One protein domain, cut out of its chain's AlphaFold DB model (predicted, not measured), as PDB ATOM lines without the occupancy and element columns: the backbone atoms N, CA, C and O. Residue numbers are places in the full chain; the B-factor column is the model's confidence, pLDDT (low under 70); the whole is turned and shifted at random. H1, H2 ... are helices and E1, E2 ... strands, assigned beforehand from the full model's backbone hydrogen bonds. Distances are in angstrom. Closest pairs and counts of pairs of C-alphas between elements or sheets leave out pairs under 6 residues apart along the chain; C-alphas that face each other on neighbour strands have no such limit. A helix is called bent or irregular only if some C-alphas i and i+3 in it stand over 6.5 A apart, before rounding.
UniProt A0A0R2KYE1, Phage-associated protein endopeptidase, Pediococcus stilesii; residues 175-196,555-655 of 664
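AT A GLANCE: This is residues 175 to 196 and 555 to 655 of the 664 residues of the protein "Phage-associated protein endopeptidase" of Pediococcus stilesii (UniProt A0A0R2KYE1). A six-stranded sheet, curled like part of a barrel and folded back on itself at E5, makes a head from which the long helix H1 runs away as an arm, meeting the sheet with its residues 610 to 620. Past H1's last residue, 639, a short link folds back to the short helix H2, residues 647 to 654, which stays away from the sheet. The printed part has 123 residues, with named elements in the order E1 E2 E3 E4 E5 E6 H1 H2, of mixed class. The sheet's order is E1 E4 E5 E6 E3 E2, mixed. The whole is loose, with a radius of gyration of the C-alphas of 18.6 A, and elongated, spanning 60 by 37 by 28 A.

HOW THE PARTS SIT: The hinge of the folded sheet, one sheet bent back into two leaves that face each other, is E5, residues 582 to 593, which bends by 82 degrees at residue 585. Its residues 582 to 587 pair with E4, residues 572 to 577, an antiparallel hairpin with N 573 and O 586 2.8 A apart. Its residues 587 to 592 pair with E6, residues 603 to 607, another antiparallel hairpin, with N 592 and O 603 at 2.8 A. E4 E5 E6 form a meander, each strand the antiparallel neighbour of the one before. E3, residues 555 to 561, is antiparallel to E6, with N 559 and O 604 at 2.8 A; E3 E4 E5 E6 form a Greek key, four strands in a row of which three, E4 E5 E6, are a meander and the first, E3, is the antiparallel neighbour of the fourth, E6. The edge strand E2, residues 185 to 193, is antiparallel to E3, with N 189 and O 558 at 2.8 A. The other edge strand, E1, residues 178 to 180, is parallel to E4, with N 179 and O 574 at 2.8 A. E1 and E4 face E6, E3 and E2, with 27 pairs of C-alphas within 11 A. H1, residues 610 to 639, only grazes the sheet; its closest C-alphas to E5 are Ala 619 and Phe 582, 5.9 A. H2, residues 647 to 654, is not on the sheet; it is close but not clearly touching H1, closest C-alphas Glu 649 and Ala 630, 7.2 A, at a steep tilt of 62 degrees, opposite ways. In H1 and H2 every O i to N i+4 pair is within hydrogen-bond range.

IN THESE COORDINATES: E1 begins at C-alpha 178, (201.770, 250.875, 343.746). E2 is 23.1 A long, E3 18.9 A, E4 16.0 A, E5 25.2 A and E6 13.4 A. H1 is 43.6 A long, from C-alpha 610 at (211.739, 236.195, 352.741). H2 ends at C-alpha 654, (192.971, 231.349, 326.142).

THE WHOLE: The C-alphas farthest apart, Phe 596 and Ser 640, are 60.9 A apart. Residues 197 to 554 are not printed; C-alphas 196 and 555 are 11.2 A apart across this cut, between E2 and E3. Of the links printed whole, none is long. Mean pLDDT of the printed part is 74.3, and 54 residues are under 70, among them residues 608 to 655.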
ATOM      1  N   ASN A 175     205.013 254.961 351.139       87.44
ATOM      2  CA  ASN A 175     204.340 256.194 350.729       87.44
ATOM      3  C   ASN A 175     202.989 255.921 350.037       87.44
ATOM      4  O   ASN A 175     202.388 256.834 349.471       87.44
ATOM      5  N   GLY A 176     202.493 254.677 350.069       84.25
ATOM      6  CA  GLY A 176     201.233 254.267 349.445       84.25
ATOM      7  C   GLY A 176     201.305 254.087 347.926       84.25
ATOM      8  O   GLY A 176     200.266 253.924 347.279       84.25
ATOM      9  N   HIS A 177     202.502 254.119 347.337       88.69
ATOM     10  CA  HIS A 177     202.683 253.903 345.907       88.69
ATOM     11  C   HIS A 177     202.503 252.429 345.522       88.69
ATOM     12  O   HIS A 177     202.754 251.497 346.292       88.69
ATOM     13  N   ARG A 178     202.041 252.208 344.289       87.12
ATOM     14  CA  ARG A 178     201.770 250.875 343.746       87.12
ATOM     15  C   ARG A 178     202.286 250.749 342.324       87.12
ATOM     16  O   ARG A 178     202.270 251.721 341.573       87.12
ATOM     17  N   ILE A 179     202.691 249.538 341.972       86.06
ATOM     18  CA  ILE A 179     203.101 249.154 340.630       86.06
ATOM     19  C   ILE A 179     202.198 248.004 340.190       86.06
ATOM     20  O   ILE A 179     202.270 246.902 340.730       86.06
ATOM     21  N   ASP A 180     201.345 248.266 339.207       84.50
ATOM     22  CA  ASP A 180     200.451 247.273 338.629       84.50
ATOM     23  C   ASP A 180     200.955 246.871 337.242       84.50
ATOM     24  O   ASP A 180     200.977 247.685 336.313       84.50
ATOM     25  N   TYR A 181     201.308 245.599 337.072       81.81
ATOM     26  CA  TYR A 181     201.662 245.072 335.758       81.81
ATOM     27  C   TYR A 181     200.477 245.185 334.782       81.81
ATOM     28  O   TYR A 181     199.354 244.803 335.126       81.81
ATOM     29  N   LEU A 182     200.746 245.681 333.565       77.56
ATOM     30  CA  LEU A 182     199.792 246.033 332.496       77.56
ATOM     31  C   LEU A 182     198.934 247.286 332.747       77.56
ATOM     32  O   LEU A 182     197.986 247.529 332.001       77.56
ATOM     33  N   ASN A 183     199.234 248.076 333.781       79.94
ATOM     34  CA  ASN A 183     198.539 249.342 334.039       79.94
ATOM     35  C   ASN A 183     199.491 250.506 334.355       79.94
ATOM     36  O   ASN A 183     199.252 251.618 333.897       79.94
ATOM     37  N   SER A 184     200.532 250.267 335.153       77.25
ATOM     38  CA  SER A 184     201.586 251.253 335.435       77.25
ATOM     39  C   SER A 184     202.997 250.712 335.176       77.25
ATOM     40  O   SER A 184     203.985 251.364 335.524       77.25
ATOM     41  N   ALA A 185     203.088 249.503 334.625       83.12
ATOM     42  CA  ALA A 185     204.316 248.848 334.215       83.12
ATOM     43  C   ALA A 185     204.057 247.954 332.999       83.12
ATOM     44  O   ALA A 185     203.160 247.102 333.025       83.12
ATOM     45  N   SER A 186     204.885 248.107 331.972       83.06
ATOM     46  CA  SER A 186     204.794 247.364 330.718       83.06
ATOM     47  C   SER A 186     205.455 245.992 330.803       83.06
ATOM     48  O   SER A 186     205.027 245.054 330.129       83.06
ATOM     49  N   GLU A 187     206.484 245.851 331.642       84.38
ATOM     50  CA  GLU A 187     207.295 244.637 331.755       84.38
ATOM     51  C   GLU A 187     207.662 244.360 333.211       84.38
ATOM     52  O   GLU A 187     207.959 245.279 333.973       84.38
ATOM     53  N   VAL A 188     207.661 243.080 333.587       83.62
ATOM     54  CA  VAL A 188     208.181 242.607 334.872       83.62
ATOM     55  C   VAL A 188     209.003 241.344 334.631       83.62
ATOM     56  O   VAL A 188     208.505 240.390 334.031       83.62
ATOM     57  N   SER A 189     210.237 241.334 335.128       82.25
ATOM     58  CA  SER A 189     211.141 240.182 335.125       82.25
ATOM     59  C   SER A 189     211.414 239.713 336.552       82.25
ATOM     60  O   SER A 189     211.531 240.528 337.469       82.25
ATOM     61  N   PHE A 190     211.520 238.395 336.724       75.00
ATOM     62  CA  PHE A 190     211.891 237.736 337.973       75.00
ATOM     63  C   PHE A 190     213.160 236.926 337.739       75.00
ATOM     64  O   PHE A 190     213.166 236.033 336.891       75.00
ATOM     65  N   GLU A 191     214.197 237.192 338.522       70.88
ATOM     66  CA  GLU A 191     215.474 236.489 338.439       70.88
ATOM     67  C   GLU A 191     215.804 235.853 339.784       70.88
ATOM     68  O   GLU A 191     215.819 236.524 340.814       70.88
ATOM     69  N   TYR A 192     216.047 234.543 339.768       69.25
ATOM     70  CA  TYR A 192     216.553 233.808 340.921       69.25
ATOM     71  C   TYR A 192     218.056 233.648 340.783       69.25
ATOM     72  O   TYR A 192     218.525 233.033 339.827       69.25
ATOM     73  N   ASP A 193     218.785 234.142 341.772       67.06
ATOM     74  CA  ASP A 193     220.216 233.934 341.896       67.06
ATOM     75  C   ASP A 193     220.500 233.012 343.092       67.06
ATOM     76  O   ASP A 193     220.187 233.319 344.245       67.06
ATOM     77  N   SER A 194     221.048 231.832 342.798       73.56
ATOM     78  CA  SER A 194     221.445 230.833 343.794       73.56
ATOM     79  C   SER A 194     222.919 230.921 344.196       73.56
ATOM     80  O   SER A 194     223.367 230.108 344.998       73.56
ATOM     81  N   THR A 195     223.685 231.860 343.634       69.56
ATOM     82  CA  THR A 195     225.142 231.969 343.825       69.56
ATOM     83  C   THR A 195     225.516 232.177 345.287       69.56
ATOM     84  O   THR A 195     226.558 231.703 345.728       69.56
ATOM     85  N   GLU A 196     224.657 232.845 346.059       74.00
ATOM     86  CA  GLU A 196     224.931 233.164 347.461       74.00
ATOM     87  C   GLU A 196     224.353 232.167 348.475       74.00
ATOM     88  O   GLU A 196     224.435 232.425 349.679       74.00
ATOM     89  N   LEU A 555     215.863 236.492 345.084       68.75
ATOM     90  CA  LEU A 555     214.939 236.946 344.052       68.75
ATOM     91  C   LEU A 555     215.166 238.436 343.758       68.75
ATOM     92  O   LEU A 555     214.938 239.289 344.619       68.75
ATOM     93  N   SER A 556     215.550 238.744 342.525       71.88
ATOM     94  CA  SER A 556     215.546 240.096 341.971       71.88
ATOM     95  C   SER A 556     214.294 240.290 341.120       71.88
ATOM     96  O   SER A 556     213.928 239.417 340.329       71.88
ATOM     97  N   VAL A 557     213.613 241.423 341.296       78.19
ATOM     98  CA  VAL A 557     212.466 241.799 340.464       78.19
ATOM     99  C   VAL A 557     212.778 243.110 339.769       78.19
ATOM    100  O   VAL A 557     212.972 244.133 340.423       78.19
ATOM    101  N   SER A 558     212.790 243.072 338.442       84.38
ATOM    102  CA  SER A 558     213.006 244.249 337.602       84.38
ATOM    103  C   SER A 558     211.703 244.621 336.917       84.38
ATOM    104  O   SER A 558     211.012 243.759 336.372       84.38
ATOM    105  N   VAL A 559     211.353 245.902 336.955       85.69
ATOM    106  CA  VAL A 559     210.109 246.427 336.399       85.69
ATOM    107  C   VAL A 559     210.399 247.587 335.462       85.69
ATOM    108  O   VAL A 559     211.078 248.533 335.852       85.69
ATOM    109  N   THR A 560     209.821 247.556 334.265       86.88
ATOM    110  CA  THR A 560     209.790 248.714 333.363       86.88
ATOM    111  C   THR A 560     208.500 249.487 333.627       86.88
ATOM    112  O   THR A 560     207.409 249.004 333.319       86.88
ATOM    113  N   ALA A 561     208.608 250.659 334.252       83.25
ATOM    114  CA  ALA A 561     207.469 251.503 334.602       83.25
ATOM    115  C   ALA A 561     206.989 252.323 333.398       83.25
ATOM    116  O   ALA A 561     207.798 252.828 332.631       83.25
ATOM    117  N   ASP A 562     205.684 252.567 333.277       80.00
ATOM    118  CA  ASP A 562     205.121 253.290 332.120       80.00
ATOM    119  C   ASP A 562     205.435 254.800 332.117       80.00
ATOM    120  O   ASP A 562     205.058 255.528 331.197       80.00
ATOM    121  N   SER A 563     206.097 255.304 333.164       76.12
ATOM    122  CA  SER A 563     206.529 256.695 333.241       76.12
ATOM    123  C   SER A 563     207.830 256.851 334.025       76.12
ATOM    124  O   SER A 563     208.086 256.124 334.979       76.12
ATOM    125  N   ASN A 564     208.600 257.885 333.682       77.31
ATOM    126  CA  ASN A 564     209.782 258.307 334.441       77.31
ATOM    127  C   ASN A 564     209.449 259.110 335.717       77.31
ATOM    128  O   ASN A 564     210.356 259.588 336.396       77.31
ATOM    129  N   LYS A 565     208.165 259.325 336.037       67.62
ATOM    130  CA  LYS A 565     207.745 260.143 337.183       67.62
ATOM    131  C   LYS A 565     207.613 259.282 338.443       67.62
ATOM    132  O   LYS A 565     207.136 258.155 338.374       67.62
ATOM    133  N   SER A 566     207.969 259.862 339.590       70.75
ATOM    134  CA  SER A 566     207.681 259.319 340.930       70.75
ATOM    135  C   SER A 566     208.492 258.094 341.378       70.75
ATOM    136  O   SER A 566     208.078 257.408 342.309       70.75
ATOM    137  N   VAL A 567     209.661 257.830 340.782       87.12
ATOM    138  CA  VAL A 567     210.584 256.805 341.302       87.12
ATOM    139  C   VAL A 567     211.362 257.378 342.487       87.12
ATOM    140  O   VAL A 567     212.105 258.346 342.337       87.12
ATOM    141  N   ILE A 568     211.180 256.792 343.671       89.81
ATOM    142  CA  ILE A 568     211.805 257.244 344.919       89.81
ATOM    143  C   ILE A 568     212.649 256.096 345.484       89.81
ATOM    144  O   ILE A 568     212.147 254.998 345.718       89.81
ATOM    145  N   ALA A 569     213.941 256.344 345.711       91.38
ATOM    146  CA  ALA A 569     214.828 255.367 346.343       91.38
ATOM    147  C   ALA A 569     214.295 254.972 347.731       91.38
ATOM    148  O   ALA A 569     213.955 255.843 348.530       91.38
ATOM    149  N   GLY A 570     214.231 253.671 348.022       90.12
ATOM    150  CA  GLY A 570     213.731 253.174 349.306       90.12
ATOM    151  C   GLY A 570     212.210 253.215 349.471       90.12
ATOM    152  O   GLY A 570     211.705 252.853 350.529       90.12
ATOM    153  N   ASP A 571     211.444 253.611 348.460       90.94
ATOM    154  CA  ASP A 571     209.989 253.534 348.557       90.94
ATOM    155  C   ASP A 571     209.516 252.075 348.576       90.94
ATOM    156  O   ASP A 571     209.993 251.238 347.804       90.94
ATOM    157  N   MET A 572     208.602 251.761 349.488       88.12
ATOM    158  CA  MET A 572     207.945 250.464 349.572       88.12
ATOM    159  C   MET A 572     206.720 250.504 348.673       88.12
ATOM    160  O   MET A 572     205.705 251.105 349.015       88.12
ATOM    161  N   VAL A 573     206.816 249.837 347.530       88.44
ATOM    162  CA  VAL A 573     205.752 249.794 346.534       88.44
ATOM    163  C   VAL A 573     204.978 248.489 346.626       88.44
ATOM    164  O   VAL A 573     205.552 247.401 346.741       88.44
ATOM    165  N   ARG A 574     203.649 248.581 346.537       88.50
ATOM    166  CA  ARG A 574     202.794 247.405 346.352       88.50
ATOM    167  C   ARG A 574     202.867 246.956 344.896       88.50
ATOM    168  O   ARG A 574     202.302 247.619 344.029       88.50
ATOM    169  N   LEU A 575     203.531 245.835 344.636       86.44
ATOM    170  CA  LEU A 575     203.608 245.203 343.322       86.44
ATOM    171  C   LEU A 575     202.442 244.226 343.139       86.44
ATOM    172  O   LEU A 575     202.282 243.293 343.928       86.44
ATOM    173  N   GLU A 576     201.646 244.419 342.090       85.88
ATOM    174  CA  GLU A 576     200.545 243.535 341.702       85.88
ATOM    175  C   GLU A 576     200.734 243.011 340.272       85.88
ATOM    176  O   GLU A 576     200.815 243.768 339.306       85.88
ATOM    177  N   ILE A 577     200.746 241.684 340.130       82.31
ATOM    178  CA  ILE A 577     200.834 240.974 338.852       82.31
ATOM    179  C   ILE A 577     199.630 240.051 338.739       82.31
ATOM    180  O   ILE A 577     199.666 238.873 339.113       82.31
ATOM    181  N   ARG A 578     198.536 240.604 338.208       78.62
ATOM    182  CA  ARG A 578     197.242 239.912 338.110       78.62
ATOM    183  C   ARG A 578     197.310 238.567 337.387       78.62
ATOM    184  O   ARG A 578     196.790 237.609 337.957       78.62
ATOM    185  N   PRO A 579     197.982 238.427 336.220       71.88
ATOM    186  CA  PRO A 579     198.049 237.137 335.524       71.88
ATOM    187  C   PRO A 579     198.719 236.029 336.345       71.88
ATOM    188  O   PRO A 579     198.454 234.854 336.127       71.88
ATOM    189  N   LYS A 580     199.587 236.396 337.294       68.56
ATOM    190  CA  LYS A 580     200.293 235.457 338.174       68.56
ATOM    191  C   LYS A 580     199.624 235.319 339.545       68.56
ATOM    192  O   LYS A 580     200.109 234.525 340.342       68.56
ATOM    193  N   GLN A 581     198.549 236.068 339.827       73.19
ATOM    194  CA  GLN A 581     197.936 236.212 341.158       73.19
ATOM    195  C   GLN A 581     198.949 236.586 342.252       73.19
ATOM    196  O   GLN A 581     198.852 236.144 343.398       73.19
ATOM    197  N   PHE A 582     199.945 237.390 341.888       75.00
ATOM    198  CA  PHE A 582     201.034 237.762 342.778       75.00
ATOM    199  C   PHE A 582     200.848 239.197 343.263       75.00
ATOM    200  O   PHE A 582     200.715 240.114 342.453       75.00
ATOM    201  N   VAL A 583     200.814 239.379 344.582       81.31
ATOM    202  CA  VAL A 583     200.715 240.689 345.232       81.31
ATOM    203  C   VAL A 583     201.665 240.709 346.417       81.31
ATOM    204  O   VAL A 583     201.535 239.880 347.319       81.31
ATOM    205  N   THR A 584     202.598 241.652 346.440       83.75
ATOM    206  CA  THR A 584     203.523 241.809 347.566       83.75
ATOM    207  C   THR A 584     204.058 243.235 347.650       83.75
ATOM    208  O   THR A 584     203.956 243.995 346.691       83.75
ATOM    209  N   ASN A 585     204.633 243.600 348.793       83.56
ATOM    210  CA  ASN A 585     205.294 244.891 348.969       83.56
ATOM    211  C   ASN A 585     206.804 244.699 348.841       83.56
ATOM    212  O   ASN A 585     207.375 243.837 349.513       83.56
ATOM    213  N   MET A 586     207.438 245.514 348.003       84.31
ATOM    214  CA  MET A 586     208.875 245.461 347.736       84.31
ATOM    215  C   MET A 586     209.483 246.854 347.836       84.31
ATOM    216  O   MET A 586     208.827 247.838 347.509       84.31
ATOM    217  N   GLY A 587     210.729 246.939 348.290       87.62
ATOM    218  CA  GLY A 587     211.445 248.209 348.378       87.62
ATOM    219  C   GLY A 587     212.198 248.515 347.086       87.62
ATOM    220  O   GLY A 587     212.852 247.624 346.546       87.62
ATOM    221  N   ILE A 588     212.164 249.760 346.613       90.69
ATOM    222  CA  ILE A 588     212.986 250.204 345.477       90.69
ATOM    223  C   ILE A 588     214.456 250.282 345.906       90.69
ATOM    224  O   ILE A 588     214.814 251.061 346.792       90.69
ATOM    225  N   VAL A 589     215.314 249.491 345.259       89.81
ATOM    226  CA  VAL A 589     216.763 249.428 345.543       89.81
ATOM    227  C   VAL A 589     217.647 249.771 344.366       89.81
ATOM    228  O   VAL A 589     218.856 249.899 344.528       89.81
ATOM    229  N   GLY A 590     217.051 249.943 343.200       91.56
ATOM    230  CA  GLY A 590     217.733 250.483 342.049       91.56
ATOM    231  C   GLY A 590     216.737 251.105 341.097       91.56
ATOM    232  O   GLY A 590     215.548 250.772 341.115       91.56
ATOM    233  N   TYR A 591     217.215 252.029 340.283       93.94
ATOM    234  CA  TYR A 591     216.473 252.524 339.143       93.94
ATOM    235  C   TYR A 591     217.404 253.092 338.080       93.94
ATOM    236  O   TYR A 591     218.489 253.583 338.385       93.94
ATOM    237  N   THR A 592     216.900 253.130 336.853       94.44
ATOM    238  CA  THR A 592     217.401 253.974 335.772       94.44
ATOM    239  C   THR A 592     216.229 254.787 335.251       94.44
ATOM    240  O   THR A 592     215.262 254.222 334.744       94.44
ATOM    241  N   VAL A 593     216.296 256.109 335.385       94.62
ATOM    242  CA  VAL A 593     215.259 257.031 334.901       94.62
ATOM    243  C   VAL A 593     215.782 257.842 333.724       94.62
ATOM    244  O   VAL A 593     216.958 258.203 333.699       94.62
ATOM    245  N   TYR A 594     214.892 258.190 332.793       94.12
ATOM    246  CA  TYR A 594     215.191 258.999 331.608       94.12
ATOM    247  C   TYR A 594     214.399 260.322 331.630       94.12
ATOM    248  O   TYR A 594     213.389 260.452 330.935       94.12
ATOM    249  N   PRO A 595     214.812 261.334 332.424       91.12
ATOM    250  CA  PRO A 595     214.020 262.548 332.662       91.12
ATOM    251  C   PRO A 595     213.616 263.336 331.410       91.12
ATOM    252  O   PRO A 595     212.590 264.017 331.419       91.12
ATOM    253  N   PHE A 596     214.421 263.270 330.348       90.56
ATOM    254  CA  PHE A 596     214.180 264.004 329.103       90.56
ATOM    255  C   PHE A 596     213.647 263.132 327.966       90.56
ATOM    256  O   PHE A 596     213.303 263.672 326.911       90.56
ATOM    257  N   SER A 597     213.565 261.815 328.160       90.06
ATOM    258  CA  SER A 597     213.109 260.919 327.108       90.06
ATOM    259  C   SER A 597     211.590 260.927 326.974       90.06
ATOM    260  O   SER A 597     210.850 261.035 327.956       90.06
ATOM    261  N   LYS A 598     211.125 260.797 325.731       86.06
ATOM    262  CA  LYS A 598     209.706 260.571 325.406       86.06
ATOM    263  C   LYS A 598     209.410 259.124 325.014       86.06
ATOM    264  O   LYS A 598     208.251 258.793 324.785       86.06
ATOM    265  N   THR A 599     210.450 258.310 324.872       85.38
ATOM    266  CA  THR A 599     210.411 256.968 324.277       85.38
ATOM    267  C   THR A 599     210.922 255.911 325.252       85.38
ATOM    268  O   THR A 599     210.387 254.805 325.276       85.38
ATOM    269  N   SER A 600     211.905 256.260 326.084       87.38
ATOM    270  CA  SER A 600     212.483 255.410 327.121       87.38
ATOM    271  C   SER A 600     211.754 255.577 328.448       87.38
ATOM    272  O   SER A 600     211.520 256.689 328.934       87.38
ATOM    273  N   ASN A 601     211.451 254.440 329.058       88.12
ATOM    274  CA  ASN A 601     210.741 254.317 330.321       88.12
ATOM    275  C   ASN A 601     211.703 254.001 331.471       88.12
ATOM    276  O   ASN A 601     212.807 253.502 331.249       88.12
ATOM    277  N   ALA A 602     211.285 254.287 332.706       90.00
ATOM    278  CA  ALA A 602     212.114 254.003 333.869       90.00
ATOM    279  C   ALA A 602     212.220 252.494 334.105       90.00
ATOM    280  O   ALA A 602     211.214 251.786 334.096       90.00
ATOM    281  N   SER A 603     213.433 252.023 334.377       91.62
ATOM    282  CA  SER A 603     213.682 250.681 334.897       91.62
ATOM    283  C   SER A 603     213.822 250.763 336.411       91.62
ATOM    284  O   SER A 603     214.522 251.640 336.910       91.62
ATOM    285  N   ILE A 604     213.135 249.896 337.148       91.69
ATOM    286  CA  ILE A 604     213.106 249.869 338.612       91.69
ATOM    287  C   ILE A 604     213.525 248.478 339.074       91.69
ATOM    288  O   ILE A 604     212.928 247.479 338.678       91.69
ATOM    289  N   THR A 605     214.508 248.420 339.966       88.50
ATOM    290  CA  THR A 605     214.941 247.194 340.634       88.50
ATOM    291  C   THR A 605     214.365 247.166 342.044       88.50
ATOM    292  O   THR A 605     214.590 248.071 342.855       88.50
ATOM    293  N   LEU A 606     213.605 246.118 342.335       86.00
ATOM    294  CA  LEU A 606     212.914 245.914 343.598       86.00
ATOM    295  C   LEU A 606     213.622 244.831 344.413       86.00
ATOM    296  O   LEU A 606     213.923 243.750 343.907       86.00
ATOM    297  N   ASN A 607     213.856 245.114 345.695       73.44
ATOM    298  CA  ASN A 607     214.450 244.167 346.633       73.44
ATOM    299  C   ASN A 607     213.389 243.394 347.407       73.44
ATOM    300  O   ASN A 607     212.274 243.849 347.675       73.44
ATOM    301  N   GLN A 608     213.813 242.206 347.781       64.50
ATOM    302  CA  GLN A 608     213.086 241.116 348.391       64.50
ATOM    303  C   GLN A 608     213.115 241.165 349.923       64.50
ATOM    304  O   GLN A 608     214.043 241.659 350.564       64.50
ATOM    305  N   ASN A 609     212.101 240.537 350.510       56.94
ATOM    306  CA  ASN A 609     212.173 239.939 351.837       56.94
ATOM    307  C   ASN A 609     211.775 238.448 351.732       56.94
ATOM    308  O   ASN A 609     211.168 238.031 350.746       56.94
ATOM    309  N   ALA A 610     212.082 237.628 352.744       51.56
ATOM    310  CA  ALA A 610     211.739 236.195 352.741       51.56
ATOM    311  C   ALA A 610     210.232 235.933 352.531       51.56
ATOM    312  O   ALA A 610     209.822 234.922 351.961       51.56
ATOM    313  N   LYS A 611     209.386 236.881 352.946       53.16
ATOM    314  CA  LYS A 611     207.942 236.829 352.730       53.16
ATOM    315  C   LYS A 611     207.568 237.003 351.246       53.16
ATOM    316  O   LYS A 611     206.669 236.303 350.790       53.16
ATOM    317  N   THR A 612     208.278 237.835 350.481       56.75
ATOM    318  CA  THR A 612     208.130 238.006 349.023       56.75
ATOM    319  C   THR A 612     208.354 236.685 348.281       56.75
ATOM    320  O   THR A 612     207.555 236.333 347.413       56.75
ATOM    321  N   ILE A 613     209.383 235.917 348.662       59.19
ATOM    322  CA  ILE A 613     209.687 234.603 348.067       59.19
ATOM    323  C   ILE A 613     208.549 233.613 348.346       59.19
ATOM    324  O   ILE A 613     208.025 232.989 347.424       59.19
ATOM    325  N   ILE A 614     208.104 233.523 349.604       56.91
ATOM    326  CA  ILE A 614     206.994 232.644 350.009       56.91
ATOM    327  C   ILE A 614     205.701 232.996 349.262       56.91
ATOM    328  O   ILE A 614     204.965 232.105 348.831       56.91
ATOM    329  N   ASP A 615     205.397 234.287 349.128       64.44
ATOM    330  CA  ASP A 615     204.186 234.757 348.454       64.44
ATOM    331  C   ASP A 615     204.238 234.436 346.942       64.44
ATOM    332  O   ASP A 615     203.229 234.003 346.376       64.44
ATOM    333  N   TYR A 616     205.414 234.530 346.305       67.50
ATOM    334  CA  TYR A 616     205.612 234.129 344.906       67.50
ATOM    335  C   TYR A 616     205.462 232.618 344.709       67.50
ATOM    336  O   TYR A 616     204.725 232.180 343.825       67.50
ATOM    337  N   GLU A 617     206.102 231.805 345.553       65.50
ATOM    338  CA  GLU A 617     206.018 230.344 345.467       65.50
ATOM    339  C   GLU A 617     204.578 229.858 345.605       65.50
ATOM    340  O   GLU A 617     204.110 229.049 344.803       65.50
ATOM    341  N   LYS A 618     203.831 230.399 346.574       68.94
ATOM    342  CA  LYS A 618     202.407 230.081 346.749       68.94
ATOM    343  C   LYS A 618     201.584 230.419 345.508       68.94
ATOM    344  O   LYS A 618     200.727 229.623 345.124       68.94
ATOM    345  N   ALA A 619     201.823 231.575 344.893       67.38
ATOM    346  CA  ALA A 619     201.137 231.978 343.669       67.38
ATOM    347  C   ALA A 619     201.489 231.044 342.495       67.38
ATOM    348  O   ALA A 619     200.602 230.560 341.790       67.38
ATOM    349  N   HIS A 620     202.769 230.696 342.343       67.69
ATOM    350  CA  HIS A 620     203.243 229.765 341.322       67.69
ATOM    351  C   HIS A 620     202.629 228.361 341.474       67.69
ATOM    352  O   HIS A 620     202.114 227.801 340.504       67.69
ATOM    353  N   TYR A 621     202.610 227.806 342.692       68.00
ATOM    354  CA  TYR A 621     202.008 226.497 342.966       68.00
ATOM    355  C   TYR A 621     200.499 226.466 342.698       68.00
ATOM    356  O   TYR A 621     200.006 225.484 342.142       68.00
ATOM    357  N   LYS A 622     199.763 227.529 343.046       69.94
ATOM    358  CA  LYS A 622     198.328 227.632 342.737       69.94
ATOM    359  C   LYS A 622     198.066 227.607 341.233       69.94
ATOM    360  O   LYS A 622     197.188 226.870 340.792       69.94
ATOM    361  N   ASN A 623     198.855 228.347 340.454       67.12
ATOM    362  CA  ASN A 623     198.733 228.351 338.996       67.12
ATOM    363  C   ASN A 623     199.021 226.962 338.407       67.12
ATOM    364  O   ASN A 623     198.261 226.491 337.567       67.12
ATOM    365  N   LEU A 624     200.048 226.259 338.904       68.88
ATOM    366  CA  LEU A 624     200.352 224.892 338.465       68.88
ATOM    367  C   LEU A 624     199.199 223.919 338.761       68.88
ATOM    368  O   LEU A 624     198.830 223.128 337.895       68.88
ATOM    369  N   GLN A 625     198.606 223.987 339.956       69.75
ATOM    370  CA  GLN A 625     197.454 223.152 340.316       69.75
ATOM    371  C   GLN A 625     196.217 223.467 339.468       69.75
ATOM    372  O   GLN A 625     195.516 222.544 339.047       69.75
ATOM    373  N   ALA A 626     195.961 224.747 339.189       67.69
ATOM    374  CA  ALA A 626     194.874 225.168 338.311       67.69
ATOM    375  C   ALA A 626     195.076 224.631 336.885       67.69
ATOM    376  O   ALA A 626     194.170 224.009 336.337       67.69
ATOM    377  N   SER A 627     196.283 224.757 336.321       66.75
ATOM    378  CA  SER A 627     196.613 224.210 334.998       66.75
ATOM    379  C   SER A 627     196.516 222.683 334.948       66.75
ATOM    380  O   SER A 627     195.964 222.139 333.998       66.75
ATOM    381  N   GLN A 628     196.995 221.970 335.973       67.75
ATOM    382  CA  GLN A 628     196.856 220.510 336.056       67.75
ATOM    383  C   GLN A 628     195.389 220.075 336.130       67.75
ATOM    384  O   GLN A 628     195.001 219.103 335.483       67.75
ATOM    385  N   SER A 629     194.570 220.805 336.889       68.19
ATOM    386  CA  SER A 629     193.132 220.544 336.997       68.19
ATOM    387  C   SER A 629     192.416 220.812 335.672       68.19
ATOM    388  O   SER A 629     191.622 219.984 335.242       68.19
ATOM    389  N   ALA A 630     192.757 221.899 334.972       65.88
ATOM    390  CA  ALA A 630     192.220 222.213 333.648       65.88
ATOM    391  C   ALA A 630     192.612 221.164 332.592       65.88
ATOM    392  O   ALA A 630     191.764 220.723 331.820       65.88
ATOM    393  N   VAL A 631     193.866 220.690 332.591       66.50
ATOM    394  CA  VAL A 631     194.316 219.598 331.706       66.50
ATOM    395  C   VAL A 631     193.578 218.299 332.020       66.50
ATOM    396  O   VAL A 631     193.142 217.604 331.106       66.50
ATOM    397  N   LYS A 632     193.403 217.971 333.305       67.19
ATOM    398  CA  LYS A 632     192.669 216.774 333.724       67.19
ATOM    399  C   LYS A 632     191.198 216.849 333.315       67.19
ATOM    400  O   LYS A 632     190.680 215.872 332.784       67.19
ATOM    401  N   ASN A 633     190.546 217.993 333.507       65.06
ATOM    402  CA  ASN A 633     189.156 218.209 333.103       65.06
ATOM    403  C   ASN A 633     189.006 218.146 331.577       65.06
ATOM    404  O   ASN A 633     188.174 217.391 331.091       65.06
ATOM    405  N   GLY A 634     189.889 218.801 330.817       62.00
ATOM    406  CA  GLY A 634     189.911 218.710 329.354       62.00
ATOM    407  C   GLY A 634     190.135 217.282 328.841       62.00
ATOM    408  O   GLY A 634     189.423 216.826 327.952       62.00
ATOM    409  N   ALA A 635     191.062 216.527 329.441       60.22
ATOM    410  CA  ALA A 635     191.267 215.114 329.117       60.22
ATOM    411  C   ALA A 635     190.035 214.253 329.450       60.22
ATOM    412  O   ALA A 635     189.720 213.318 328.717       60.22
ATOM    413  N   THR A 636     189.317 214.587 330.528       61.03
ATOM    414  CA  THR A 636     188.078 213.903 330.927       61.03
ATOM    415  C   THR A 636     186.935 214.216 329.956       61.03
ATOM    416  O   THR A 636     186.227 213.296 329.561       61.03
ATOM    417  N   ASN A 637     186.810 215.468 329.500       60.31
ATOM    418  CA  ASN A 637     185.805 215.903 328.523       60.31
ATOM    419  C   ASN A 637     186.029 215.268 327.136       60.31
ATOM    420  O   ASN A 637     185.079 214.837 326.485       60.31
ATOM    421  N   ILE A 638     187.291 215.124 326.709       59.97
ATOM    422  CA  ILE A 638     187.650 214.406 325.471       59.97
ATOM    423  C   ILE A 638     187.324 212.911 325.601       59.97
ATOM    424  O   ILE A 638     186.776 212.314 324.676       59.97
ATOM    425  N   ALA A 639     187.625 212.302 326.751       57.78
ATOM    426  CA  ALA A 639     187.336 210.891 327.002       57.78
ATOM    427  C   ALA A 639     185.830 210.590 327.143       57.78
ATOM    428  O   ALA A 639     185.411 209.469 326.859       57.78
ATOM    429  N   SER A 640     185.018 211.565 327.567       63.44
ATOM    430  CA  SER A 640     183.563 211.432 327.722       63.44
ATOM    431  C   SER A 640     182.760 211.780 326.461       63.44
ATOM    432  O   SER A 640     181.539 211.622 326.464       63.44
ATOM    433  N   GLY A 641     183.412 212.229 325.381       54.50
ATOM    434  CA  GLY A 641     182.743 212.632 324.138       54.50
ATOM    435  C   GLY A 641     182.000 213.972 324.228       54.50
ATOM    436  O   GLY A 641     181.173 214.267 323.367       54.50
ATOM    437  N   GLN A 642     182.269 214.791 325.252       58.62
ATOM    438  CA  GLN A 642     181.760 216.162 325.322       58.62
ATOM    439  C   GLN A 642     182.654 217.086 324.483       58.62
ATOM    440  O   GLN A 642     183.696 217.547 324.936       58.62
ATOM    441  N   GLU A 643     182.243 217.371 323.244       53.12
ATOM    442  CA  GLU A 643     182.996 218.235 322.310       53.12
ATOM    443  C   GLU A 643     182.902 219.744 322.617       53.12
ATOM    444  O   GLU A 643     183.546 220.556 321.953       53.12
ATOM    445  N   THR A 644     182.114 220.152 323.613       56.03
ATOM    446  CA  THR A 644     181.896 221.569 323.937       56.03
ATOM    447  C   THR A 644     182.619 221.948 325.222       56.03
ATOM    448  O   THR A 644     182.213 221.581 326.320       56.03
ATOM    449  N   TRP A 645     183.708 222.697 325.058       56.25
ATOM    450  CA  TRP A 645     184.388 223.389 326.149       56.25
ATOM    451  C   TRP A 645     183.504 224.547 326.614       56.25
ATOM    452  O   TRP A 645     182.992 225.305 325.789       56.25
ATOM    453  N   THR A 646     183.317 224.693 327.921       62.41
ATOM    454  CA  THR A 646     182.600 225.841 328.489       62.41
ATOM    455  C   THR A 646     183.407 227.131 328.300       62.41
ATOM    456  O   THR A 646     184.639 227.101 328.250       62.41
ATOM    457  N   ASP A 647     182.737 228.286 328.233       56.19
ATOM    458  CA  ASP A 647     183.409 229.594 328.117       56.19
ATOM    459  C   ASP A 647     184.420 229.836 329.256       56.19
ATOM    460  O   ASP A 647     185.458 230.475 329.064       56.19
ATOM    461  N   GLU A 648     184.163 229.266 330.435       53.53
ATOM    462  CA  GLU A 648     185.061 229.294 331.591       53.53
ATOM    463  C   GLU A 648     186.321 228.442 331.365       53.53
ATOM    464  O   GLU A 648     187.428 228.924 331.619       53.53
ATOM    465  N   GLU A 649     186.195 227.232 330.808       53.56
ATOM    466  CA  GLU A 649     187.332 226.368 330.448       53.56
ATOM    467  C   GLU A 649     188.163 226.955 329.292       53.56
ATOM    468  O   GLU A 649     189.396 226.902 329.320       53.56
ATOM    469  N   VAL A 650     187.513 227.592 328.311       55.81
ATOM    470  CA  VAL A 650     188.186 228.313 327.216       55.81
ATOM    471  C   VAL A 650     188.931 229.543 327.744       55.81
ATOM    472  O   VAL A 650     190.053 229.813 327.308       55.81
ATOM    473  N   SER A 651     188.372 230.269 328.719       54.34
ATOM    474  CA  SER A 651     189.039 231.426 329.335       54.34
ATOM    475  C   SER A 651     190.319 231.048 330.094       54.34
ATOM    476  O   SER A 651     191.289 231.807 330.072       54.34
ATOM    477  N   GLN A 652     190.358 229.850 330.697       50.97
ATOM    478  CA  GLN A 652     191.531 229.320 331.403       50.97
ATOM    479  C   GLN A 652     192.645 228.859 330.450       50.97
ATOM    480  O   GLN A 652     193.817 228.905 330.817       50.97
ATOM    481  N   PHE A 653     192.301 228.454 329.223       48.06
ATOM    482  CA  PHE A 653     193.263 228.076 328.178       48.06
ATOM    483  C   PHE A 653     193.706 229.269 327.301       48.06
ATOM    484  O   PHE A 653     194.809 229.273 326.756       48.06
ATOM    485  N   GLY A 654     192.845 230.279 327.138       43.72
ATOM    486  CA  GLY A 654     192.971 231.349 326.142       43.72
ATOM    487  C   GLY A 654     193.740 232.604 326.567       43.72
ATOM    488  O   GLY A 654     193.984 233.465 325.720       43.72
ATOM    489  N   SER A 655     194.181 232.732 327.822       45.16
ATOM    490  CA  SER A 655     194.866 233.943 328.319       45.16
ATOM    491  C   SER A 655     196.272 234.190 327.730       45.16
ATOM    492  O   SER A 655     196.982 235.074 328.200       45.16
TER     493      SER A 655